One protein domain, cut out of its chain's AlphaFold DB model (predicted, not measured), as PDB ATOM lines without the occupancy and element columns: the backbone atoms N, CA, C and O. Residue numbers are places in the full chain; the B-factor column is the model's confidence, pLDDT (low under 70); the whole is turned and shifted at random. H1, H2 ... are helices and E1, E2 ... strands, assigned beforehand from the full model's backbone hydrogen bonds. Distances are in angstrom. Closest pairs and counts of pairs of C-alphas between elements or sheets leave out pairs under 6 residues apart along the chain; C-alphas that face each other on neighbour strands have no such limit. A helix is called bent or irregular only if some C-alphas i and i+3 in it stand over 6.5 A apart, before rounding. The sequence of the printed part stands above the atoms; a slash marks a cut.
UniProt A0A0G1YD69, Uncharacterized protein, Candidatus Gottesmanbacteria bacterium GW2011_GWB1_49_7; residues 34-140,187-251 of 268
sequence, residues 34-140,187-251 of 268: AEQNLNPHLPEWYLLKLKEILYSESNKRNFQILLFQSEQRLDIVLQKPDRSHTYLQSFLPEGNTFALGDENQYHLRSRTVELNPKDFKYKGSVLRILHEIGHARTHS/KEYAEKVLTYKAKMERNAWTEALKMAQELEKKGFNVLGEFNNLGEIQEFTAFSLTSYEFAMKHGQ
ATOM      1  N   ALA A  34     202.834 165.959 136.190       39.28
ATOM      2  CA  ALA A  34     203.417 164.645 135.935       39.28
ATOM      3  C   ALA A  34     203.483 164.315 134.431       39.28
ATOM      4  O   ALA A  34     204.482 163.766 133.977       39.28
ATOM      5  N   GLU A  35     202.463 164.680 133.650       40.41
ATOM      6  CA  GLU A  35     202.413 164.477 132.194       40.41
ATOM      7  C   GLU A  35     203.282 165.484 131.429       40.41
ATOM      8  O   GLU A  35     203.839 165.151 130.386       40.41
ATOM      9  N   GLN A  36     203.443 166.708 131.943       38.47
ATOM     10  CA  GLN A  36     204.205 167.767 131.272       38.47
ATOM     11  C   GLN A  36     205.646 167.922 131.794       38.47
ATOM     12  O   GLN A  36     206.323 168.875 131.406       38.47
ATOM     13  N   ASN A  37     206.145 167.007 132.642       39.34
ATOM     14  CA  ASN A  37     207.492 167.096 133.242       39.34
ATOM     15  C   ASN A  37     207.726 168.445 133.960       39.34
ATOM     16  O   ASN A  37     208.816 169.020 133.954       39.34
ATOM     17  N   LEU A  38     206.653 169.009 134.518       36.03
ATOM     18  CA  LEU A  38     206.560 170.436 134.811       36.03
ATOM     19  C   LEU A  38     206.902 170.823 136.245       36.03
ATOM     20  O   LEU A  38     206.910 172.014 136.549       36.03
ATOM     21  N   ASN A  39     207.203 169.862 137.120       40.78
ATOM     22  CA  ASN A  39     207.607 170.186 138.483       40.78
ATOM     23  C   ASN A  39     208.759 169.290 138.978       40.78
ATOM     24  O   ASN A  39     208.505 168.253 139.590       40.78
ATOM     25  N   PRO A  40     210.033 169.678 138.759       41.91
ATOM     26  CA  PRO A  40     211.212 168.922 139.204       41.91
ATOM     27  C   PRO A  40     211.390 168.869 140.738       41.91
ATOM     28  O   PRO A  40     212.431 168.434 141.225       41.91
ATOM     29  N   HIS A  41     210.409 169.333 141.518       45.28
ATOM     30  CA  HIS A  41     210.506 169.481 142.972       45.28
ATOM     31  C   HIS A  41     209.675 168.479 143.777       45.28
ATOM     32  O   HIS A  41     209.766 168.484 145.005       45.28
ATOM     33  N   LEU A  42     208.885 167.624 143.124       46.09
ATOM     34  CA  LEU A  42     208.228 166.510 143.801       46.09
ATOM     35  C   LEU A  42     209.112 165.267 143.700       46.09
ATOM     36  O   LEU A  42     209.387 164.818 142.587       46.09
ATOM     37  N   PRO A  43     209.565 164.698 144.832       51.75
ATOM     38  CA  PRO A  43     210.310 163.455 144.796       51.75
ATOM     39  C   PRO A  43     209.493 162.366 144.098       51.75
ATOM     40  O   PRO A  43     208.298 162.226 144.357       51.75
ATOM     41  N   GLU A  44     210.133 161.562 143.254       56.50
ATOM     42  CA  GLU A  44     209.481 160.472 142.515       56.50
ATOM     43  C   GLU A  44     208.684 159.534 143.438       56.50
ATOM     44  O   GLU A  44     207.558 159.151 143.125       56.50
ATOM     45  N   TRP A  45     209.202 159.262 144.642       59.19
ATOM     46  CA  TRP A  45     208.508 158.465 145.657       59.19
ATOM     47  C   TRP A  45     207.156 159.064 146.084       59.19
ATOM     48  O   TRP A  45     206.227 158.320 146.393       59.19
ATOM     49  N   TYR A  46     207.013 160.394 146.076       56.50
ATOM     50  CA  TYR A  46     205.762 161.083 146.406       56.50
ATOM     51  C   TYR A  46     204.742 160.942 145.272       56.50
ATOM     52  O   TYR A  46     203.568 160.692 145.533       56.50
ATOM     53  N   LEU A  47     205.189 161.035 144.013       57.00
ATOM     54  CA  LEU A  47     204.352 160.825 142.822       57.00
ATOM     55  C   LEU A  47     203.887 159.366 142.682       57.00
ATOM     56  O   LEU A  47     202.760 159.108 142.256       57.00
ATOM     57  N   LEU A  48     204.731 158.408 143.062       63.84
ATOM     58  CA  LEU A  48     204.364 156.991 143.096       63.84
ATOM     59  C   LEU A  48     203.331 156.715 144.192       63.84
ATOM     60  O   LEU A  48     202.310 156.087 143.918       63.84
ATOM     61  N   LYS A  49     203.535 157.269 145.392       63.00
ATOM     62  CA  LYS A  49     202.583 157.138 146.502       63.00
ATOM     63  C   LYS A  49     201.247 157.837 146.210       63.00
ATOM     64  O   LYS A  49     200.193 157.321 146.568       63.00
ATOM     65  N   LEU A  50     201.281 158.954 145.473       60.66
ATOM     66  CA  LEU A  50     200.119 159.614 144.864       60.66
ATOM     67  C   LEU A  50     199.303 158.645 144.016       60.66
ATOM     68  O   LEU A  50     198.104 158.492 144.226       60.66
ATOM     69  N   LYS A  51     199.958 157.991 143.054       63.12
ATOM     70  CA  LYS A  51     199.299 157.051 142.144       63.12
ATOM     71  C   LYS A  51     198.743 155.846 142.894       63.12
ATOM     72  O   LYS A  51     197.611 155.449 142.645       63.12
ATOM     73  N   GLU A  52     199.486 155.315 143.853       66.81
ATOM     74  CA  GLU A  52     199.039 154.183 144.663       66.81
ATOM     75  C   GLU A  52     197.780 154.517 145.484       66.81
ATOM     76  O   GLU A  52     196.786 153.798 145.402       66.81
ATOM     77  N   ILE A  53     197.784 155.634 146.219       64.69
ATOM     78  CA  ILE A  53     196.683 156.010 147.122       64.69
ATOM     79  C   ILE A  53     195.469 156.551 146.352       64.69
ATOM     80  O   ILE A  53     194.325 156.259 146.705       64.69
ATOM     81  N   LEU A  54     195.698 157.371 145.320       60.81
ATOM     82  CA  LEU A  54     194.638 158.108 144.627       60.81
ATOM     83  C   LEU A  54     194.073 157.388 143.399       60.81
ATOM     84  O   LEU A  54     192.974 157.761 142.983       60.81
ATOM     85  N   TYR A  55     194.803 156.420 142.831       64.19
ATOM     86  CA  TYR A  55     194.472 155.765 141.559       64.19
ATOM     87  C   TYR A  55     194.405 154.233 141.639       64.19
ATOM     88  O   TYR A  55     194.255 153.577 140.608       64.19
ATOM     89  N   SER A  56     194.432 153.640 142.838       67.50
ATOM     90  CA  SER A  56     194.044 152.235 142.983       67.50
ATOM     91  C   SER A  56     192.571 152.075 142.591       67.50
ATOM     92  O   SER A  56     191.702 152.719 143.190       67.50
ATOM     93  N   GLU A  57     192.273 151.239 141.598       65.06
ATOM     94  CA  GLU A  57     190.889 150.873 141.284       65.06
ATOM     95  C   GLU A  57     190.275 150.116 142.469       65.06
ATOM     96  O   GLU A  57     190.936 149.305 143.125       65.06
ATOM     97  N   SER A  58     189.017 150.416 142.789       63.00
ATOM     98  CA  SER A  58     188.340 149.809 143.933       63.00
ATOM     99  C   SER A  58     187.295 148.795 143.493       63.00
ATOM    100  O   SER A  58     186.327 149.136 142.820       63.00
ATOM    101  N   ASN A  59     187.453 147.560 143.976       64.25
ATOM    102  CA  ASN A  59     186.495 146.466 143.789       64.25
ATOM    103  C   ASN A  59     185.738 146.118 145.087       64.25
ATOM    104  O   ASN A  59     185.097 145.074 145.167       64.25
ATOM    105  N   LYS A  60     185.851 146.951 146.135       76.75
ATOM    106  CA  LYS A  60     185.335 146.649 147.488       76.75
ATOM    107  C   LYS A  60     183.992 147.312 147.819       76.75
ATOM    108  O   LYS A  60     183.438 147.074 148.895       76.75
ATOM    109  N   ARG A  61     183.454 148.146 146.923       83.12
ATOM    110  CA  ARG A  61     182.143 148.786 147.119       83.12
ATOM    111  C   ARG A  61     181.031 147.749 147.035       83.12
ATOM    112  O   ARG A  61     181.026 146.908 146.144       83.12
ATOM    113  N   ASN A  62     180.038 147.874 147.908       89.06
ATOM    114  CA  ASN A  62     178.796 147.104 147.815       89.06
ATOM    115  C   ASN A  62     177.697 147.847 147.028       89.06
ATOM    116  O   ASN A  62     176.519 147.528 147.170       89.06
ATOM    117  N   PHE A  63     178.065 148.855 146.231       90.38
ATOM    118  CA  PHE A  63     177.161 149.670 145.426       90.38
ATOM    119  C   PHE A  63     177.834 150.124 144.124       90.38
ATOM    120  O   PHE A  63     179.060 150.191 144.033       90.38
ATOM    121  N   GLN A  64     177.014 150.491 143.144       90.69
ATOM    122  CA  GLN A  64     177.412 151.177 141.917       90.69
ATOM    123  C   GLN A  64     177.082 152.671 141.993       90.69
ATOM    124  O   GLN A  64     176.148 153.070 142.693       90.69
ATOM    125  N   ILE A  65     177.843 153.490 141.264       90.44
ATOM    126  CA  ILE A  65     177.579 154.923 141.093       90.44
ATOM    127  C   ILE A  65     176.898 155.101 139.739       90.44
ATOM    128  O   ILE A  65     177.479 154.768 138.709       90.44
ATOM    129  N   LEU A  66     175.674 155.618 139.744       90.94
ATOM    130  CA  LEU A  66     174.904 155.912 138.542       90.94
ATOM    131  C   LEU A  66     174.780 157.419 138.360       90.94
ATOM    132  O   LEU A  66     174.533 158.151 139.320       90.94
ATOM    133  N   LEU A  67     174.921 157.856 137.113       91.62
ATOM    134  CA  LEU A  67     174.734 159.238 136.701       91.62
ATOM    135  C   LEU A  67     173.456 159.342 135.879       91.62
ATOM    136  O   LEU A  67     173.321 158.669 134.857       91.62
ATOM    137  N   PHE A  68     172.541 160.201 136.309       89.06
ATOM    138  CA  PHE A  68     171.336 160.528 135.558       89.06
ATOM    139  C   PHE A  68     171.382 162.003 135.190       89.06
ATOM    140  O   PHE A  68     171.303 162.871 136.054       89.06
ATOM    141  N   GLN A  69     171.528 162.293 133.904       86.19
ATOM    142  CA  GLN A  69     171.553 163.660 133.407       86.19
ATOM    143  C   GLN A  69     170.190 164.019 132.818       86.19
ATOM    144  O   GLN A  69     169.684 163.320 131.940       86.19
ATOM    145  N   SER A  70     169.607 165.116 133.293       78.69
ATOM    146  CA  SER A  70     168.501 165.804 132.628       78.69
ATOM    147  C   SER A  70     168.987 167.127 132.033       78.69
ATOM    148  O   SER A  70     170.131 167.530 132.245       78.69
ATOM    149  N   GLU A  71     168.114 167.836 131.313       73.44
ATOM    150  CA  GLU A  71     168.423 169.164 130.756       73.44
ATOM    151  C   GLU A  71     168.830 170.194 131.823       73.44
ATOM    152  O   GLU A  71     169.513 171.164 131.514       73.44
ATOM    153  N   GLN A  72     168.414 169.993 133.077       73.31
ATOM    154  CA  GLN A  72     168.551 170.988 134.145       73.31
ATOM    155  C   GLN A  72     169.442 170.532 135.304       73.31
ATOM    156  O   GLN A  72     169.853 171.365 136.113       73.31
ATOM    157  N   ARG A  73     169.721 169.227 135.435       82.81
ATOM    158  CA  ARG A  73     170.477 168.707 136.580       82.81
ATOM    159  C   ARG A  73     171.199 167.398 136.285       82.81
ATOM    160  O   ARG A  73     170.742 166.579 135.491       82.81
ATOM    161  N   LEU A  74     172.292 167.191 137.011       91.00
ATOM    162  CA  LEU A  74     172.946 165.898 137.154       91.00
ATOM    163  C   LEU A  74     172.563 165.279 138.505       91.00
ATOM    164  O   LEU A  74     172.840 165.843 139.568       91.00
ATOM    165  N   ASP A  75     171.945 164.104 138.448       90.88
ATOM    166  CA  ASP A  75     171.642 163.260 139.593       90.88
ATOM    167  C   ASP A  75     172.714 162.169 139.763       90.88
ATOM    168  O   ASP A  75     173.135 161.545 138.789       90.88
ATOM    169  N   ILE A  76     173.163 161.927 141.000       93.69
ATOM    170  CA  ILE A  76     174.208 160.948 141.326       93.69
ATOM    171  C   ILE A  76     173.629 159.994 142.345       93.69
ATOM    172  O   ILE A  76     173.335 160.373 143.483       93.69
ATOM    173  N   VAL A  77     173.481 158.748 141.929       94.75
ATOM    174  CA  VAL A  77     172.813 157.723 142.714       94.75
ATOM    175  C   VAL A  77     173.822 156.668 143.108       94.75
ATOM    176  O   VAL A  77     174.468 156.065 142.253       94.75
ATOM    177  N   LEU A  78     173.929 156.407 144.408       94.50
ATOM    178  CA  LEU A  78     174.577 155.199 144.898       94.50
ATOM    179  C   LEU A  78     173.505 154.113 144.971       94.50
ATOM    180  O   LEU A  78     172.512 154.291 145.678       94.50
ATOM    181  N   GLN A  79     173.678 153.009 144.247       93.56
ATOM    182  CA  GLN A  79     172.705 151.914 144.197       93.56
ATOM    183  C   GLN A  79     173.346 150.580 144.588       93.56
ATOM    184  O   GLN A  79     174.355 150.180 144.014       93.56
ATOM    185  N   LYS A  80     172.743 149.870 145.543       93.00
ATOM    186  CA  LYS A  80     173.157 148.521 145.953       93.00
ATOM    187  C   LYS A  80     172.579 147.434 145.027       93.00
ATOM    188  O   LYS A  80     171.588 147.686 144.338       93.00
ATOM    189  N   PRO A  81     173.127 146.200 145.045       90.19
ATOM    190  CA  PRO A  81     172.583 145.061 144.295       90.19
ATOM    191  C   PRO A  81     171.108 144.751 144.593       90.19
ATOM    192  O   PRO A  81     170.375 144.314 143.711       90.19
ATOM    193  N   ASP A  82     170.651 145.030 145.818       92.25
ATOM    194  CA  ASP A  82     169.252 144.884 146.252       92.25
ATOM    195  C   ASP A  82     168.310 145.992 145.720       92.25
ATOM    196  O   ASP A  82     167.146 146.055 146.111       92.25
ATOM    197  N   ARG A  83     168.807 146.868 144.828       91.00
ATOM    198  CA  ARG A  83     168.144 148.049 144.234       91.00
ATOM    199  C   ARG A  83     167.858 149.208 145.184       91.00
ATOM    200  O   ARG A  83     167.420 150.269 144.720       91.00
ATOM    201  N   SER A  84     168.120 149.064 146.481       93.75
ATOM    202  CA  SER A  84     168.041 150.212 147.381       93.75
ATOM    203  C   SER A  84     169.134 151.221 147.031       93.75
ATOM    204  O   SER A  84     170.236 150.868 146.596       93.75
ATOM    205  N   HIS A  85     168.789 152.501 147.130       95.06
ATOM    206  CA  HIS A  85     169.607 153.568 146.578       95.06
ATOM    207  C   HIS A  85     169.523 154.846 147.408       95.06
ATOM    208  O   HIS A  85     168.607 155.036 148.210       95.06
ATOM    209  N   THR A  86     170.490 155.734 147.205       96.12
ATOM    210  CA  THR A  86     170.482 157.074 147.787       96.12
ATOM    211  C   THR A  86     171.060 158.083 146.803       96.12
ATOM    212  O   THR A  86     171.959 157.760 146.029       96.12
ATOM    213  N   TYR A  87     170.519 159.297 146.825       95.38
ATOM    214  CA  TYR A  87     170.947 160.400 145.972       95.38
ATOM    215  C   TYR A  87     171.958 161.257 146.725       95.38
ATOM    216  O   TYR A  87     171.656 161.740 147.824       95.38
ATOM    217  N   LEU A  88     173.127 161.510 146.131       95.25
ATOM    218  CA  LEU A  88     174.109 162.419 146.732       95.25
ATOM    219  C   LEU A  88     173.597 163.867 146.792       95.25
ATOM    220  O   LEU A  88     174.036 164.638 147.640       95.25
ATOM    221  N   GLN A  89     172.597 164.207 145.974       94.12
ATOM    222  CA  GLN A  89     171.859 165.477 145.996       94.12
ATOM    223  C   GLN A  89     171.299 165.790 147.384       94.12
ATOM    224  O   GLN A  89     171.249 166.951 147.764       94.12
ATOM    225  N   SER A  90     170.926 164.770 148.165       94.25
ATOM    226  CA  SER A  90     170.391 164.966 149.520       94.25
ATOM    227  C   SER A  90     171.391 165.589 150.501       94.25
ATOM    228  O   SER A  90     170.988 166.100 151.544       94.25
ATOM    229  N   PHE A  91     172.685 165.566 150.174       95.81
ATOM    230  CA  PHE A  91     173.736 166.174 150.982       95.81
ATOM    231  C   PHE A  91     174.088 167.606 150.554       95.81
ATOM    232  O   PHE A  91     174.702 168.336 151.341       95.81
ATOM    233  N   LEU A  92     173.698 168.018 149.340       93.69
ATOM    234  CA  LEU A  92     173.948 169.366 148.837       93.69
ATOM    235  C   LEU A  92     173.104 170.403 149.595       93.69
ATOM    236  O   LEU A  92     171.930 170.153 149.878       93.69
ATOM    237  N   PRO A  93     173.658 171.591 149.896       93.06
ATOM    238  CA  PRO A  93     172.852 172.711 150.360       93.06
ATOM    239  C   PRO A  93     171.852 173.158 149.286       93.06
ATOM    240  O   PRO A  93     172.120 173.051 148.087       93.06
ATOM    241  N   GLU A  94     170.729 173.730 149.717       91.38
ATOM    242  CA  GLU A  94     169.681 174.224 148.821       91.38
ATOM    243  C   GLU A  94     170.233 175.163 147.732       91.38
ATOM    244  O   GLU A  94     171.095 176.012 147.976       91.38
ATOM    245  N   GLY A  95     169.745 174.985 146.502       89.88
ATOM    246  CA  GLY A  95     170.157 175.774 145.341       89.88
ATOM    247  C   GLY A  95     171.530 175.420 144.761       89.88
ATOM    248  O   GLY A  95     171.961 176.103 143.835       89.88
ATOM    249  N   ASN A  96     172.212 174.389 145.275       93.12
ATOM    250  CA  ASN A  96     173.407 173.831 144.642       93.12
ATOM    251  C   ASN A  96     173.044 172.661 143.722       93.12
ATOM    252  O   ASN A  96     172.089 171.927 143.981       93.12
ATOM    253  N   THR A  97     173.831 172.466 142.667       93.94
ATOM    254  CA  THR A  97     173.639 171.388 141.684       93.94
ATOM    255  C   THR A  97     174.945 170.657 141.390       93.94
ATOM    256  O   THR A  97     176.025 171.129 141.740       93.94
ATOM    257  N   PHE A  98     174.857 169.497 140.738       94.19
ATOM    258  CA  PHE A  98     176.024 168.852 140.140       94.19
ATOM    259  C   PHE A  98     176.104 169.144 138.642       94.19
ATOM    260  O   PHE A  98     175.073 169.326 137.985       94.19
ATOM    261  N   ALA A  99     177.320 169.117 138.104       91.56
ATOM    262  CA  ALA A  99     177.591 169.147 136.672       91.56
ATOM    263  C   ALA A  99     178.735 168.194 136.311       91.56
ATOM    264  O   ALA A  99     179.555 167.834 137.154       91.56
ATOM    265  N   LEU A 100     178.780 167.786 135.044       88.19
ATOM    266  CA  LEU A 100     179.922 167.069 134.488       88.19
ATOM    267  C   LEU A 100     181.003 168.061 134.069       88.19
ATOM    268  O   LEU A 100     180.686 169.118 133.522       88.19
ATOM    269  N   GLY A 101     182.257 167.678 134.259       82.50
ATOM    270  CA  GLY A 101     183.398 168.402 133.729       82.50
ATOM    271  C   GLY A 101     184.674 167.574 133.769       82.50
ATOM    272  O   GLY A 101     184.632 166.340 133.775       82.50
ATOM    273  N   ASP A 102     185.804 168.267 133.758       75.12
ATOM    274  CA  ASP A 102     187.127 167.645 133.671       75.12
ATOM    275  C   ASP A 102     187.773 167.475 135.053       75.12
ATOM    276  O   ASP A 102     188.750 166.734 135.200       75.12
ATOM    277  N   GLU A 103     187.205 168.103 136.086       75.69
ATOM    278  CA  GLU A 103     187.721 168.081 137.454       75.69
ATOM    279  C   GLU A 103     186.608 167.870 138.491       75.69
ATOM    280  O   GLU A 103     185.430 168.084 138.212       75.69
ATOM    281  N   ASN A 104     186.980 167.454 139.708       78.12
ATOM    282  CA  ASN A 104     186.050 167.413 140.841       78.12
ATOM    283  C   ASN A 104     186.188 168.696 141.661       78.12
ATOM    284  O   ASN A 104     187.055 168.755 142.519       78.12
ATOM    285  N   GLN A 105     185.381 169.719 141.404       84.94
ATOM    286  CA  GLN A 105     185.531 171.019 142.068       84.94
ATOM    287  C   GLN A 105     184.189 171.673 142.385       84.94
ATOM    288  O   GLN A 105     183.245 171.621 141.594       84.94
ATOM    289  N   TYR A 106     184.118 172.366 143.517       85.69
ATOM    290  CA  TYR A 106     182.994 173.240 143.825       85.69
ATOM    291  C   TYR A 106     183.184 174.676 143.301       85.69
ATOM    292  O   TYR A 106     184.029 175.447 143.764       85.69
ATOM    293  N   HIS A 107     182.298 175.085 142.394       82.56
ATOM    294  CA  HIS A 107     182.197 176.441 141.859       82.56
ATOM    295  C   HIS A 107     181.229 177.293 142.668       82.56
ATOM    296  O   HIS A 107     180.013 177.246 142.478       82.56
ATOM    297  N   LEU A 108     181.770 178.173 143.509       81.38
ATOM    298  CA  LEU A 108     180.960 179.059 144.350       81.38
ATOM    299  C   LEU A 108     180.005 179.967 143.553       81.38
ATOM    300  O   LEU A 108     178.879 180.205 143.983       81.38
ATOM    301  N   ARG A 109     180.460 180.511 142.413       78.88
ATOM    302  CA  ARG A 109     179.677 181.483 141.623       78.88
ATOM    303  C   ARG A 109     178.435 180.849 141.004       78.88
ATOM    304  O   ARG A 109     177.367 181.445 141.065       78.88
ATOM    305  N   SER A 110     178.586 179.664 140.420       83.62
ATOM    306  CA  SER A 110     177.487 178.922 139.799       83.62
ATOM    307  C   SER A 110     176.768 177.988 140.774       83.62
ATOM    308  O   SER A 110     175.751 177.412 140.403       83.62
ATOM    309  N   ARG A 111     177.267 177.856 142.015       90.12
ATOM    310  CA  ARG A 111     176.772 176.920 143.040       90.12
ATOM    311  C   ARG A 111     176.736 175.485 142.519       90.12
ATOM    312  O   ARG A 111     175.750 174.767 142.665       90.12
ATOM    313  N   THR A 112     177.817 175.086 141.859       90.62
ATOM    314  CA  THR A 112     177.885 173.814 141.137       90.62
ATOM    315  C   THR A 112     179.043 172.980 141.645       90.62
ATOM    316  O   THR A 112     180.167 173.464 141.685       90.62
ATOM    317  N   VAL A 113     178.784 171.723 141.989       91.00
ATOM    318  CA  VAL A 113     179.829 170.712 142.161       91.00
ATOM    319  C   VAL A 113     180.068 170.057 140.801       91.00
ATOM    320  O   VAL A 113     179.255 169.262 140.326       91.00
ATOM    321  N   GLU A 114     181.152 170.449 140.143       88.81
ATOM    322  CA  GLU A 114     181.644 169.809 138.925       88.81
ATOM    323  C   GLU A 114     182.325 168.492 139.287       88.81
ATOM    324  O   GLU A 114     183.002 168.417 140.311       88.81
ATOM    325  N   LEU A 115     182.128 167.461 138.467       86.75
ATOM    326  CA  LEU A 115     182.690 166.132 138.672       86.75
ATOM    327  C   LEU A 115     183.293 165.576 137.389       86.75
ATOM    328  O   LEU A 115     182.694 165.704 136.318       86.75
ATOM    329  N   ASN A 116     184.394 164.839 137.533       85.00
ATOM    330  CA  ASN A 116     184.999 164.070 136.453       85.00
ATOM    331  C   ASN A 116     184.571 162.591 136.540       85.00
ATOM    332  O   ASN A 116     185.051 161.860 137.412       85.00
ATOM    333  N   PRO A 117     183.729 162.086 135.615       79.00
ATOM    334  CA  PRO A 117     183.275 160.691 135.633       79.00
ATOM    335  C   PRO A 117     184.404 159.663 135.557       79.00
ATOM    336  O   PRO A 117     184.244 158.539 136.038       79.00
ATOM    337  N   LYS A 118     185.555 160.025 134.970       81.25
ATOM    338  CA  LYS A 118     186.717 159.129 134.868       81.25
ATOM    339  C   LYS A 118     187.283 158.778 136.240       81.25
ATOM    340  O   LYS A 118     187.907 157.726 136.372       81.25
ATOM    341  N   ASP A 119     187.032 159.606 137.251       80.06
ATOM    342  CA  ASP A 119     187.542 159.381 138.598       80.06
ATOM    343  C   ASP A 119     186.718 158.369 139.396       80.06
ATOM    344  O   ASP A 119     187.161 157.885 140.438       80.06
ATOM    345  N   PHE A 120     185.533 157.989 138.914       82.88
ATOM    346  CA  PHE A 120     184.612 157.156 139.685       82.88
ATOM    347  C   PHE A 120     185.130 155.741 139.925       82.88
ATOM    348  O   PHE A 120     184.767 155.139 140.936       82.88
ATOM    349  N   LYS A 121     186.007 155.235 139.056       77.62
ATOM    350  CA  LYS A 121     186.635 153.915 139.199       77.62
ATOM    351  C   LYS A 121     187.692 153.844 140.306       77.62
ATOM    352  O   LYS A 121     188.020 152.752 140.768       77.62
ATOM    353  N   TYR A 122     188.219 154.986 140.742       80.94
ATOM    354  CA  TYR A 122     189.273 155.018 141.749       80.94
ATOM    355  C   TYR A 122     188.712 154.937 143.163       80.94
ATOM    356  O   TYR A 122     187.593 155.372 143.457       80.94
ATOM    357  N   LYS A 123     189.534 154.389 144.052       80.69
ATOM    358  CA  LYS A 123     189.322 154.379 145.494       80.69
ATOM    359  C   LYS A 123     189.100 155.790 146.040       80.69
ATOM    360  O   LYS A 123     189.784 156.739 145.662       80.69
ATOM    361  N   GLY A 124     188.134 155.922 146.947       84.25
ATOM    362  CA  GLY A 124     187.806 157.185 147.594       84.25
ATOM    363  C   GLY A 124     187.067 158.173 146.692       84.25
ATOM    364  O   GLY A 124     186.897 159.320 147.097       84.25
ATOM    365  N   SER A 125     186.604 157.777 145.498       86.88
ATOM    366  CA  SER A 125     185.917 158.695 144.579       86.88
ATOM    367  C   SER A 125     184.638 159.278 145.185       86.88
ATOM    368  O   SER A 125     184.438 160.487 145.128       86.88
ATOM    369  N   VAL A 126     183.830 158.467 145.877       91.12
ATOM    370  CA  VAL A 126     182.667 158.976 146.628       91.12
ATOM    371  C   VAL A 126     183.112 159.926 147.733       91.12
ATOM    372  O   VAL A 126     182.527 160.991 147.888       91.12
ATOM    373  N   LEU A 127     184.174 159.588 148.467       90.50
ATOM    374  CA  LEU A 127     184.686 160.443 149.535       90.50
ATOM    375  C   LEU A 127     185.189 161.802 149.001       90.50
ATOM    376  O   LEU A 127     184.995 162.816 149.665       90.50
ATOM    377  N   ARG A 128     185.750 161.847 147.784       88.06
ATOM    378  CA  ARG A 128     186.092 163.101 147.087       88.06
ATOM    379  C   ARG A 128     184.864 163.898 146.660       88.06
ATOM    380  O   ARG A 128     184.830 165.100 146.876       88.06
ATOM    381  N   ILE A 129     183.830 163.250 146.123       92.19
ATOM    382  CA  ILE A 129     182.566 163.939 145.807       92.19
ATOM    383  C   ILE A 129     181.984 164.565 147.082       92.19
ATOM    384  O   ILE A 129     181.570 165.722 147.086       92.19
ATOM    385  N   LEU A 130     181.995 163.818 148.189       94.44
ATOM    386  CA  LEU A 130     181.560 164.314 149.492       94.44
ATOM    387  C   LEU A 130     182.430 165.478 149.996       94.44
ATOM    388  O   LEU A 130     181.909 166.367 150.662       94.44
ATOM    389  N   HIS A 131     183.723 165.508 149.677       91.62
ATOM    390  CA  HIS A 131     184.601 166.641 149.974       91.62
ATOM    391  C   HIS A 131     184.177 167.915 149.230       91.62
ATOM    392  O   HIS A 131     184.008 168.951 149.875       91.62
ATOM    393  N   GLU A 132     183.845 167.828 147.941       90.31
ATOM    394  CA  GLU A 132     183.318 168.979 147.189       90.31
ATOM    395  C   GLU A 132     181.947 169.449 147.706       90.31
ATOM    396  O   GLU A 132     181.690 170.648 147.835       90.31
ATOM    397  N   ILE A 133     181.076 168.519 148.112       94.31
ATOM    398  CA  ILE A 133     179.834 168.863 148.830       94.31
ATOM    399  C   ILE A 133     180.159 169.557 150.168       94.31
ATOM    400  O   ILE A 133     179.470 170.494 150.580       94.31
ATOM    401  N   GLY A 134     181.233 169.135 150.839       91.56
ATOM    402  CA  GLY A 134     181.762 169.772 152.041       91.56
ATOM    403  C   GLY A 134     182.150 171.235 151.811       91.56
ATOM    404  O   GLY A 134     181.841 172.083 152.655       91.56
ATOM    405  N   HIS A 135     182.742 171.572 150.663       87.12
ATOM    406  CA  HIS A 135     182.997 172.966 150.283       87.12
ATOM    407  C   HIS A 135     181.707 173.774 150.118       87.12
ATOM    408  O   HIS A 135     181.633 174.902 150.614       87.12
ATOM    409  N   ALA A 136     180.670 173.190 149.509       90.00
ATOM    410  CA  ALA A 136     179.364 173.838 149.391       90.00
ATOM    411  C   ALA A 136     178.720 174.107 150.767       90.00
ATOM    412  O   ALA A 136     178.131 175.167 150.980       90.00
ATOM    413  N   ARG A 137     178.869 173.181 151.724       90.00
ATOM    414  CA  ARG A 137     178.302 173.284 153.085       90.00
ATOM    415  C   ARG A 137     179.041 174.239 154.015       90.00
ATOM    416  O   ARG A 137     178.426 174.832 154.895       90.00
ATOM    417  N   THR A 138     180.357 174.342 153.872       84.38
ATOM    418  CA  THR A 138     181.210 175.044 154.848       84.38
ATOM    419  C   THR A 138     181.624 176.434 154.401       84.38
ATOM    420  O   THR A 138     182.321 177.124 155.154       84.38
ATOM    421  N   HIS A 139     181.209 176.855 153.198       72.88
ATOM    422  CA  HIS A 139     181.624 178.120 152.612       72.88
ATOM    423  C   HIS A 139     181.426 179.288 153.586       72.88
ATOM    424  O   HIS A 139     180.312 179.649 153.951       72.88
ATOM    425  N   SER A 140     182.544 179.878 154.000       63.47
ATOM    426  CA  SER A 140     182.585 181.093 154.811       63.47
ATOM    427  C   SER A 140     183.032 182.258 153.927       63.47
ATOM    428  O   SER A 140     183.767 182.020 152.972       63.47
ATOM    429  N   LYS A 187     203.011 189.701 153.111       66.69
ATOM    430  CA  LYS A 187     203.239 188.347 153.642       66.69
ATOM    431  C   LYS A 187     202.203 187.939 154.693       66.69
ATOM    432  O   LYS A 187     201.631 186.866 154.596       66.69
ATOM    433  N   GLU A 188     201.886 188.833 155.626       66.25
ATOM    434  CA  GLU A 188     200.863 188.602 156.655       66.25
ATOM    435  C   GLU A 188     199.471 188.315 156.065       66.25
ATOM    436  O   GLU A 188     198.689 187.550 156.628       66.25
ATOM    437  N   TYR A 189     199.135 188.929 154.927       67.94
ATOM    438  CA  TYR A 189     197.871 188.693 154.233       67.94
ATOM    439  C   TYR A 189     197.899 187.395 153.437       67.94
ATOM    440  O   TYR A 189     196.916 186.657 153.478       67.94
ATOM    441  N   ALA A 190     199.013 187.089 152.771       64.69
ATOM    442  CA  ALA A 190     199.213 185.792 152.131       64.69
ATOM    443  C   ALA A 190     199.069 184.657 153.163       64.69
ATOM    444  O   ALA A 190     198.252 183.760 152.977       64.69
ATOM    445  N   GLU A 191     199.731 184.761 154.318       67.62
ATOM    446  CA  GLU A 191     199.638 183.793 155.422       67.62
ATOM    447  C   GLU A 191     198.208 183.658 155.976       67.62
ATOM    448  O   GLU A 191     197.737 182.540 156.212       67.62
ATOM    449  N   LYS A 192     197.469 184.766 156.134       67.38
ATOM    450  CA  LYS A 192     196.050 184.730 156.543       67.38
ATOM    451  C   LYS A 192     195.170 184.021 155.517       67.38
ATOM    452  O   LYS A 192     194.300 183.242 155.904       67.38
ATOM    453  N   VAL A 193     195.389 184.269 154.227       65.19
ATOM    454  CA  VAL A 193     194.649 183.603 153.145       65.19
ATOM    455  C   VAL A 193     194.986 182.117 153.090       65.19
ATOM    456  O   VAL A 193     194.067 181.306 153.003       65.19
ATOM    457  N   LEU A 194     196.262 181.748 153.217       67.25
ATOM    458  CA  LEU A 194     196.702 180.353 153.295       67.25
ATOM    459  C   LEU A 194     196.070 179.631 154.491       67.25
ATOM    460  O   LEU A 194     195.508 178.550 154.333       67.25
ATOM    461  N   THR A 195     196.086 180.257 155.669       70.00
ATOM    462  CA  THR A 195     195.478 179.704 156.889       70.00
ATOM    463  C   THR A 195     193.972 179.518 156.730       70.00
ATOM    464  O   THR A 195     193.424 178.481 157.106       70.00
ATOM    465  N   TYR A 196     193.293 180.511 156.154       71.19
ATOM    466  CA  TYR A 196     191.867 180.432 155.869       71.19
ATOM    467  C   TYR A 196     191.554 179.309 154.871       71.19
ATOM    468  O   TYR A 196     190.674 178.498 155.140       71.19
ATOM    469  N   LYS A 197     192.306 179.205 153.769       70.38
ATOM    470  CA  LYS A 197     192.153 178.133 152.777       70.38
ATOM    471  C   LYS A 197     192.359 176.754 153.404       70.38
ATOM    472  O   LYS A 197     191.474 175.915 153.314       70.38
ATOM    473  N   ALA A 198     193.444 176.553 154.153       70.06
ATOM    474  CA  ALA A 198     193.692 175.296 154.864       70.06
ATOM    475  C   ALA A 198     192.569 174.951 155.860       70.06
ATOM    476  O   ALA A 198     192.197 173.788 156.014       70.06
ATOM    477  N   LYS A 199     191.986 175.953 156.532       77.44
ATOM    478  CA  LYS A 199     190.811 175.754 157.393       77.44
ATOM    479  C   LYS A 199     189.583 175.321 156.586       77.44
ATOM    480  O   LYS A 199     188.886 174.407 157.016       77.44
ATOM    481  N   MET A 200     189.328 175.949 155.439       78.50
ATOM    482  CA  MET A 200     188.223 175.594 154.542       78.50
ATOM    483  C   MET A 200     188.340 174.153 154.034       78.50
ATOM    484  O   MET A 200     187.369 173.408 154.123       78.50
ATOM    485  N   GLU A 201     189.535 173.736 153.615       79.31
ATOM    486  CA  GLU A 201     189.823 172.353 153.211       79.31
ATOM    487  C   GLU A 201     189.552 171.349 154.337       79.31
ATOM    488  O   GLU A 201     188.844 170.357 154.160       79.31
ATOM    489  N   ARG A 202     190.067 171.620 155.543       78.06
ATOM    490  CA  ARG A 202     189.852 170.744 156.710       78.06
ATOM    491  C   ARG A 202     188.377 170.647 157.087       78.06
ATOM    492  O   ARG A 202     187.910 169.563 157.442       78.06
ATOM    493  N   ASN A 203     187.641 171.752 157.000       83.31
ATOM    494  CA  ASN A 203     186.202 171.762 157.243       83.31
ATOM    495  C   ASN A 203     185.457 170.919 156.198       83.31
ATOM    496  O   ASN A 203     184.611 170.109 156.575       83.31
ATOM    497  N   ALA A 204     185.808 171.047 154.916       86.06
ATOM    498  CA  ALA A 204     185.214 170.263 153.838       86.06
ATOM    499  C   ALA A 204     185.462 168.756 154.022       86.06
ATOM    500  O   ALA A 204     184.520 167.967 153.964       86.06
ATOM    501  N   TRP A 205     186.692 168.346 154.354       85.94
ATOM    502  CA  TRP A 205     187.001 166.949 154.694       85.94
ATOM    503  C   TRP A 205     186.278 166.451 155.948       85.94
ATOM    504  O   TRP A 205     185.841 165.301 155.999       85.94
ATOM    505  N   THR A 206     186.116 167.307 156.957       87.94
ATOM    506  CA  THR A 206     185.358 166.959 158.167       87.94
ATOM    507  C   THR A 206     183.893 166.678 157.833       87.94
ATOM    508  O   THR A 206     183.342 165.679 158.297       87.94
ATOM    509  N   GLU A 207     183.264 167.514 157.005       90.88
ATOM    510  CA  GLU A 207     181.906 167.265 156.515       90.88
ATOM    511  C   GLU A 207     181.836 166.008 155.645       90.88
ATOM    512  O   GLU A 207     180.930 165.197 155.829       90.88
ATOM    513  N   ALA A 208     182.818 165.785 154.767       92.56
ATOM    514  CA  ALA A 208     182.876 164.590 153.929       92.56
ATOM    515  C   ALA A 208     182.858 163.302 154.758       92.56
ATOM    516  O   ALA A 208     182.095 162.383 154.467       92.56
ATOM    517  N   LEU A 209     183.649 163.257 155.835       90.69
ATOM    518  CA  LEU A 209     183.704 162.111 156.741       90.69
ATOM    519  C   LEU A 209     182.386 161.906 157.501       90.69
ATOM    520  O   LEU A 209     181.961 160.763 157.665       90.69
ATOM    521  N   LYS A 210     181.706 162.980 157.924       92.88
ATOM    522  CA  LYS A 210     180.370 162.875 158.540       92.88
ATOM    523  C   LYS A 210     179.341 162.320 157.553       92.88
ATOM    524  O   LYS A 210     178.616 161.388 157.891       92.88
ATOM    525  N   MET A 211     179.315 162.838 156.326       96.44
ATOM    526  CA  MET A 211     178.405 162.364 155.279       96.44
ATOM    527  C   MET A 211     178.700 160.908 154.896       96.44
ATOM    528  O   MET A 211     177.777 160.115 154.724       96.44
ATOM    529  N   ALA A 212     179.977 160.516 154.852       94.06
ATOM    530  CA  ALA A 212     180.368 159.127 154.639       94.06
ATOM    531  C   ALA A 212     179.856 158.221 155.770       94.06
ATOM    532  O   ALA A 212     179.283 157.175 155.493       94.06
ATOM    533  N   GLN A 213     179.960 158.641 157.035       92.56
ATOM    534  CA  GLN A 213     179.383 157.898 158.163       92.56
ATOM    535  C   GLN A 213     177.855 157.772 158.075       92.56
ATOM    536  O   GLN A 213     177.295 156.750 158.473       92.56
ATOM    537  N   GLU A 214     177.154 158.789 157.569       95.38
ATOM    538  CA  GLU A 214     175.710 158.697 157.319       95.38
ATOM    539  C   GLU A 214     175.372 157.686 156.215       95.38
ATOM    540  O   GLU A 214     174.375 156.969 156.323       95.38
ATOM    541  N   LEU A 215     176.210 157.588 155.181       95.19
ATOM    542  CA  LEU A 215     176.090 156.574 154.133       95.19
ATOM    543  C   LEU A 215     176.383 155.161 154.662       95.19
ATOM    544  O   LEU A 215     175.614 154.243 154.373       95.19
ATOM    545  N   GLU A 216     177.400 154.999 155.512       92.50
ATOM    546  CA  GLU A 216     177.704 153.729 156.192       92.50
ATOM    547  C   GLU A 216     176.523 153.248 157.045       92.50
ATOM    548  O   GLU A 216     176.121 152.088 156.968       92.50
ATOM    549  N   LYS A 217     175.878 154.155 157.794       94.00
ATOM    550  CA  LYS A 217     174.659 153.843 158.565       94.00
ATOM    551  C   LYS A 217     173.495 153.380 157.681       94.00
ATOM    552  O   LYS A 217     172.646 152.623 158.145       94.00
ATOM    553  N   LYS A 218     173.451 153.818 156.419       93.56
ATOM    554  CA  LYS A 218     172.485 153.371 155.397       93.56
ATOM    555  C   LYS A 218     172.928 152.080 154.682       93.56
ATOM    556  O   LYS A 218     172.234 151.614 153.779       93.56
ATOM    557  N   GLY A 219     174.062 151.498 155.076       92.56
ATOM    558  CA  GLY A 219     174.615 150.266 154.517       92.56
ATOM    559  C   GLY A 219     175.409 150.451 153.222       92.56
ATOM    560  O   GLY A 219     175.628 149.466 152.518       92.56
ATOM    561  N   PHE A 220     175.819 151.676 152.877       92.81
ATOM    562  CA  PHE A 220     176.709 151.939 151.741       92.81
ATOM    563  C   PHE A 220     178.163 151.931 152.210       92.81
ATOM    564  O   PHE A 220     178.561 152.810 152.969       92.81
ATOM    565  N   ASN A 221     178.946 150.969 151.718       89.56
ATOM    566  CA  ASN A 221     180.347 150.753 152.083       89.56
ATOM    567  C   ASN A 221     181.284 151.760 151.386       89.56
ATOM    568  O   ASN A 221     182.022 151.411 150.460       89.56
ATOM    569  N   VAL A 222     181.184 153.034 151.763       89.44
ATOM    570  CA  VAL A 222     181.964 154.155 151.216       89.44
ATOM    571  C   VAL A 222     183.383 154.171 151.788       89.44
ATOM    572  O   VAL A 222     184.336 154.495 151.083       89.44
ATOM    573  N   LEU A 223     183.536 153.820 153.063       87.56
ATOM    574  CA  LEU A 223     184.801 153.801 153.787       87.56
ATOM    575  C   LEU A 223     185.473 152.422 153.771       87.56
ATOM    576  O   LEU A 223     186.682 152.353 153.963       87.56
ATOM    577  N   GLY A 224     184.762 151.324 153.498       80.81
ATOM    578  CA  GLY A 224     185.406 150.003 153.382       80.81
ATOM    579  C   GLY A 224     186.174 149.781 152.078       80.81
ATOM    580  O   GLY A 224     186.720 148.700 151.859       80.81
ATOM    581  N   GLU A 225     186.280 150.801 151.225       80.75
ATOM    582  CA  GLU A 225     187.338 150.852 150.209       80.75
ATOM    583  C   GLU A 225     188.732 150.935 150.841       80.75
ATOM    584  O   GLU A 225     189.726 150.523 150.235       80.75
ATOM    585  N   PHE A 226     188.802 151.465 152.063       83.12
ATOM    586  CA  PHE A 226     190.000 151.584 152.872       83.12
ATOM    587  C   PHE A 226     190.141 150.365 153.788       83.12
ATOM    588  O   PHE A 226     189.177 149.869 154.365       83.12
ATOM    589  N   ASN A 227     191.365 149.866 153.921       80.62
ATOM    590  CA  ASN A 227     191.684 148.688 154.718       80.62
ATOM    591  C   ASN A 227     191.564 148.969 156.221       80.62
ATOM    592  O   ASN A 227     191.333 148.051 157.004       80.62
ATOM    593  N   ASN A 228     191.770 150.221 156.635       77.06
ATOM    594  CA  ASN A 228     191.671 150.658 158.021       77.06
ATOM    595  C   ASN A 228     191.545 152.190 158.112       77.06
ATOM    596  O   ASN A 228     191.698 152.910 157.127       77.06
ATOM    597  N   LEU A 229     191.305 152.683 159.331       75.81
ATOM    598  CA  LEU A 229     191.230 154.115 159.626       75.81
ATOM    599  C   LEU A 229     192.522 154.871 159.275       75.81
ATOM    600  O   LEU A 229     192.446 156.024 158.866       75.81
ATOM    601  N   GLY A 230     193.686 154.236 159.427       70.88
ATOM    602  CA  GLY A 230     194.976 154.829 159.073       70.88
ATOM    603  C   GLY A 230     195.059 155.160 157.585       70.88
ATOM    604  O   GLY A 230     195.487 156.246 157.231       70.88
ATOM    605  N   GLU A 231     194.541 154.295 156.716       76.81
ATOM    606  CA  GLU A 231     194.522 154.551 155.274       76.81
ATOM    607  C   GLU A 231     193.538 155.667 154.885       76.81
ATOM    608  O   GLU A 231     193.816 156.446 153.977       76.81
ATOM    609  N   ILE A 232     192.418 155.800 155.606       76.06
ATOM    610  CA  ILE A 232     191.525 156.961 155.460       76.06
ATOM    611  C   ILE A 232     192.286 158.225 155.864       76.06
ATOM    612  O   ILE A 232     192.312 159.187 155.108       76.06
ATOM    613  N   GLN A 233     192.944 158.218 157.028       72.25
ATOM    614  CA  GLN A 233     193.740 159.351 157.504       72.25
ATOM    615  C   GLN A 233     194.852 159.718 156.526       72.25
ATOM    616  O   GLN A 233     195.036 160.901 156.263       72.25
ATOM    617  N   GLU A 234     195.556 158.733 155.970       69.31
ATOM    618  CA  GLU A 234     196.570 158.943 154.942       69.31
ATOM    619  C   GLU A 234     195.954 159.550 153.687       69.31
ATOM    620  O   GLU A 234     196.452 160.565 153.229       69.31
ATOM    621  N   PHE A 235     194.841 159.025 153.175       75.81
ATOM    622  CA  PHE A 235     194.157 159.587 152.009       75.81
ATOM    623  C   PHE A 235     193.740 161.052 152.218       75.81
ATOM    624  O   PHE A 235     193.999 161.912 151.367       75.81
ATOM    625  N   THR A 236     193.143 161.367 153.372       72.19
ATOM    626  CA  THR A 236     192.713 162.730 153.717       72.19
ATOM    627  C   THR A 236     193.910 163.652 153.941       72.19
ATOM    628  O   THR A 236     193.959 164.754 153.398       72.19
ATOM    629  N   ALA A 237     194.903 163.205 154.715       64.88
ATOM    630  CA  ALA A 237     196.116 163.965 155.000       64.88
ATOM    631  C   ALA A 237     196.927 164.199 153.730       64.88
ATOM    632  O   ALA A 237     197.494 165.272 153.563       64.88
ATOM    633  N   PHE A 238     196.952 163.233 152.819       66.62
ATOM    634  CA  PHE A 238     197.634 163.341 151.542       66.62
ATOM    635  C   PHE A 238     196.938 164.340 150.618       66.62
ATOM    636  O   PHE A 238     197.606 165.145 149.971       66.62
ATOM    637  N   SER A 239     195.605 164.342 150.592       66.56
ATOM    638  CA  SER A 239     194.822 165.332 149.843       66.56
ATOM    639  C   SER A 239     195.044 166.746 150.398       66.56
ATOM    640  O   SER A 239     195.322 167.672 149.637       66.56
ATOM    641  N   LEU A 240     195.055 166.891 151.728       63.56
ATOM    642  CA  LEU A 240     195.396 168.140 152.419       63.56
ATOM    643  C   LEU A 240     196.847 168.569 152.174       63.56
ATOM    644  O   LEU A 240     197.099 169.735 151.907       63.56
ATOM    645  N   THR A 241     197.800 167.639 152.229       55.09
ATOM    646  CA  THR A 241     199.228 167.922 152.025       55.09
ATOM    647  C   THR A 241     199.501 168.258 150.571       55.09
ATOM    648  O   THR A 241     200.288 169.148 150.313       55.09
ATOM    649  N   SER A 242     198.834 167.619 149.612       54.19
ATOM    650  CA  SER A 242     198.947 167.960 148.190       54.19
ATOM    651  C   SER A 242     198.373 169.340 147.899       54.19
ATOM    652  O   SER A 242     198.949 170.080 147.109       54.19
ATOM    653  N   TYR A 243     197.296 169.719 148.587       52.28
ATOM    654  CA  TYR A 243     196.763 171.074 148.549       52.28
ATOM    655  C   TYR A 243     197.728 172.084 149.184       52.28
ATOM    656  O   TYR A 243     198.104 173.068 148.552       52.28
ATOM    657  N   GLU A 244     198.187 171.831 150.411       49.59
ATOM    658  CA  GLU A 244     199.142 172.685 151.124       49.59
ATOM    659  C   GLU A 244     200.477 172.783 150.370       49.59
ATOM    660  O   GLU A 244     201.053 173.864 150.286       49.59
ATOM    661  N   PHE A 245     200.934 171.694 149.753       45.91
ATOM    662  CA  PHE A 245     202.114 171.630 148.899       45.91
ATOM    663  C   PHE A 245     201.888 172.407 147.604       45.91
ATOM    664  O   PHE A 245     202.710 173.253 147.293       45.91
ATOM    665  N   ALA A 246     200.788 172.219 146.869       46.25
ATOM    666  CA  ALA A 246     200.493 173.010 145.665       46.25
ATOM    667  C   ALA A 246     200.436 174.518 145.977       46.25
ATOM    668  O   ALA A 246     201.025 175.333 145.265       46.25
ATOM    669  N   MET A 247     199.820 174.876 147.104       47.41
ATOM    670  CA  MET A 247     199.745 176.249 147.604       47.41
ATOM    671  C   MET A 247     201.116 176.796 148.039       47.41
ATOM    672  O   MET A 247     201.406 177.968 147.810       47.41
ATOM    673  N   LYS A 248     201.973 175.959 148.638       41.72
ATOM    674  CA  LYS A 248     203.303 176.339 149.144       41.72
ATOM    675  C   LYS A 248     204.406 176.261 148.092       41.72
ATOM    676  O   LYS A 248     205.384 176.971 148.252       41.72
ATOM    677  N   HIS A 249     204.259 175.446 147.045       41.06
ATOM    678  CA  HIS A 249     205.237 175.184 145.975       41.06
ATOM    679  C   HIS A 249     204.971 175.946 144.670       41.06
ATOM    680  O   HIS A 249     205.823 175.963 143.786       41.06
ATOM    681  N   GLY A 250     203.853 176.680 144.585       42.12
ATOM    682  CA  GLY A 250     203.804 177.944 143.834       42.12
ATOM    683  C   GLY A 250     204.698 179.038 144.454       42.12
ATOM    684  O   GLY A 250     204.877 180.106 143.872       42.12
ATOM    685  N   GLN A 251     205.288 178.752 145.619       36.84
ATOM    686  CA  GLN A 251     206.299 179.525 146.327       36.84
ATOM    687  C   GLN A 251     207.455 178.592 146.747       36.84
ATOM    688  O   GLN A 251     207.412 177.385 146.566       36.84
TER     689      GLN A 251
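What this domain is: This is residues 34 to 140 and 187 to 251 of the 268 residues of an uncharacterized protein of Candidatus Gottesmanbacteria bacterium GW2011_GWB1_49_7 (UniProt A0A0G1YD69). Picture helix H4 in the middle, with a small sheet, E4 E6 E5, over one side of it and the long helix H5 crossing its other side at a steep angle. H6 folds back along H5 as a helical hairpin, H1 lies near H6, and a second small sheet, E1 E2 E3, sits at the end of the whole away from residues 187 to 193 of H5, which stick out. The 172 printed residues include six named helices and six named strands, in the order H1 E1 E2 E3 H2 E4 E5 E6 H3 H4 H5 H6. E1 E2 E3 is antiparallel, E4 E6 E5 mixed, and the class is mixed, helices and strands. The whole is compact, with a radius of gyration of the C-alphas of 16.7 A, and only just elongated, spanning 52 by 35 by 30 A.

How they stand to each other: Begin with H1, residues 44 to 55, close to but not clearly touching H6, residues 229 to 249; their closest C-alphas, Ile 53 and Phe 235, are 6.6 A apart. Next, E1, 64 to 69, E2, 74 to 79, and E3, 85 to 87, form a meander, each strand the antiparallel neighbour of the one before; look for N 66 and O 77 at 2.8 A and N 78 and O 86 at 2.9 A. H2, 88 to 91, only grazes this sheet, as does H3, 117 to 121, which is only just irregular: C-alphas 118 and 121 are 6.8 A apart. In the other sheet, E6, 112 to 115, is parallel to E4, 97 to 100, with N 113 and O 97 at 2.8 A, and forms a hairpin with E5, 105 to 107, with N 107 and O 112 at 2.8 A. H4, 125 to 138, is on this sheet in two layers, a helix on one face of a sheet, at a height of 9.0 A over E6 and E5; C-alphas Tyr 106 and Glu 132, the closest of E5 and H4, are 5.4 A apart. H5, 187 to 217, touches H4 with residues 200 to 212 alone, at a steep tilt of 59 degrees, opposite ways; the closest C-alphas, Gly 134 and Ala 204, are 3.9 A apart. H5 and H6 touch as a helical hairpin at a shallow tilt of 25 degrees, closest at C-alphas Glu 201 and Leu 240, 7.0 A. Every O i to N i+4 pair is within hydrogen-bond range in H1, H4, H5 and H6; H3 has 0 of 1, with 1 of 2 O i to N i+3 pairs, and H2 is too short for an i+4 pair.

Where its parts are: Find C-alpha 44 at (209.481, 160.472, 142.515), where H1 begins its 15.8 A. E1 covers 16.2 A, E2 15.7 A and H4 19.9 A. From C-alpha 187 at (203.239, 188.347, 153.642), H5 runs 45.1 A; H6 runs 28.7 A to C-alpha 249 at (205.237, 175.184, 145.975).

The domain as a whole: The farthest C-alphas, Asp 82 and Lys 187, are 55.7 A apart. Residues 141 to 186 are not printed, and C-alphas 140 and 187 are 21.9 A apart across this cut. The link from H5 to H6 is long. Mean pLDDT of the printed part is 77.4; look for values under 70 at residues 34 to 59, 140, 187 to 194, 234 and 237 to 251.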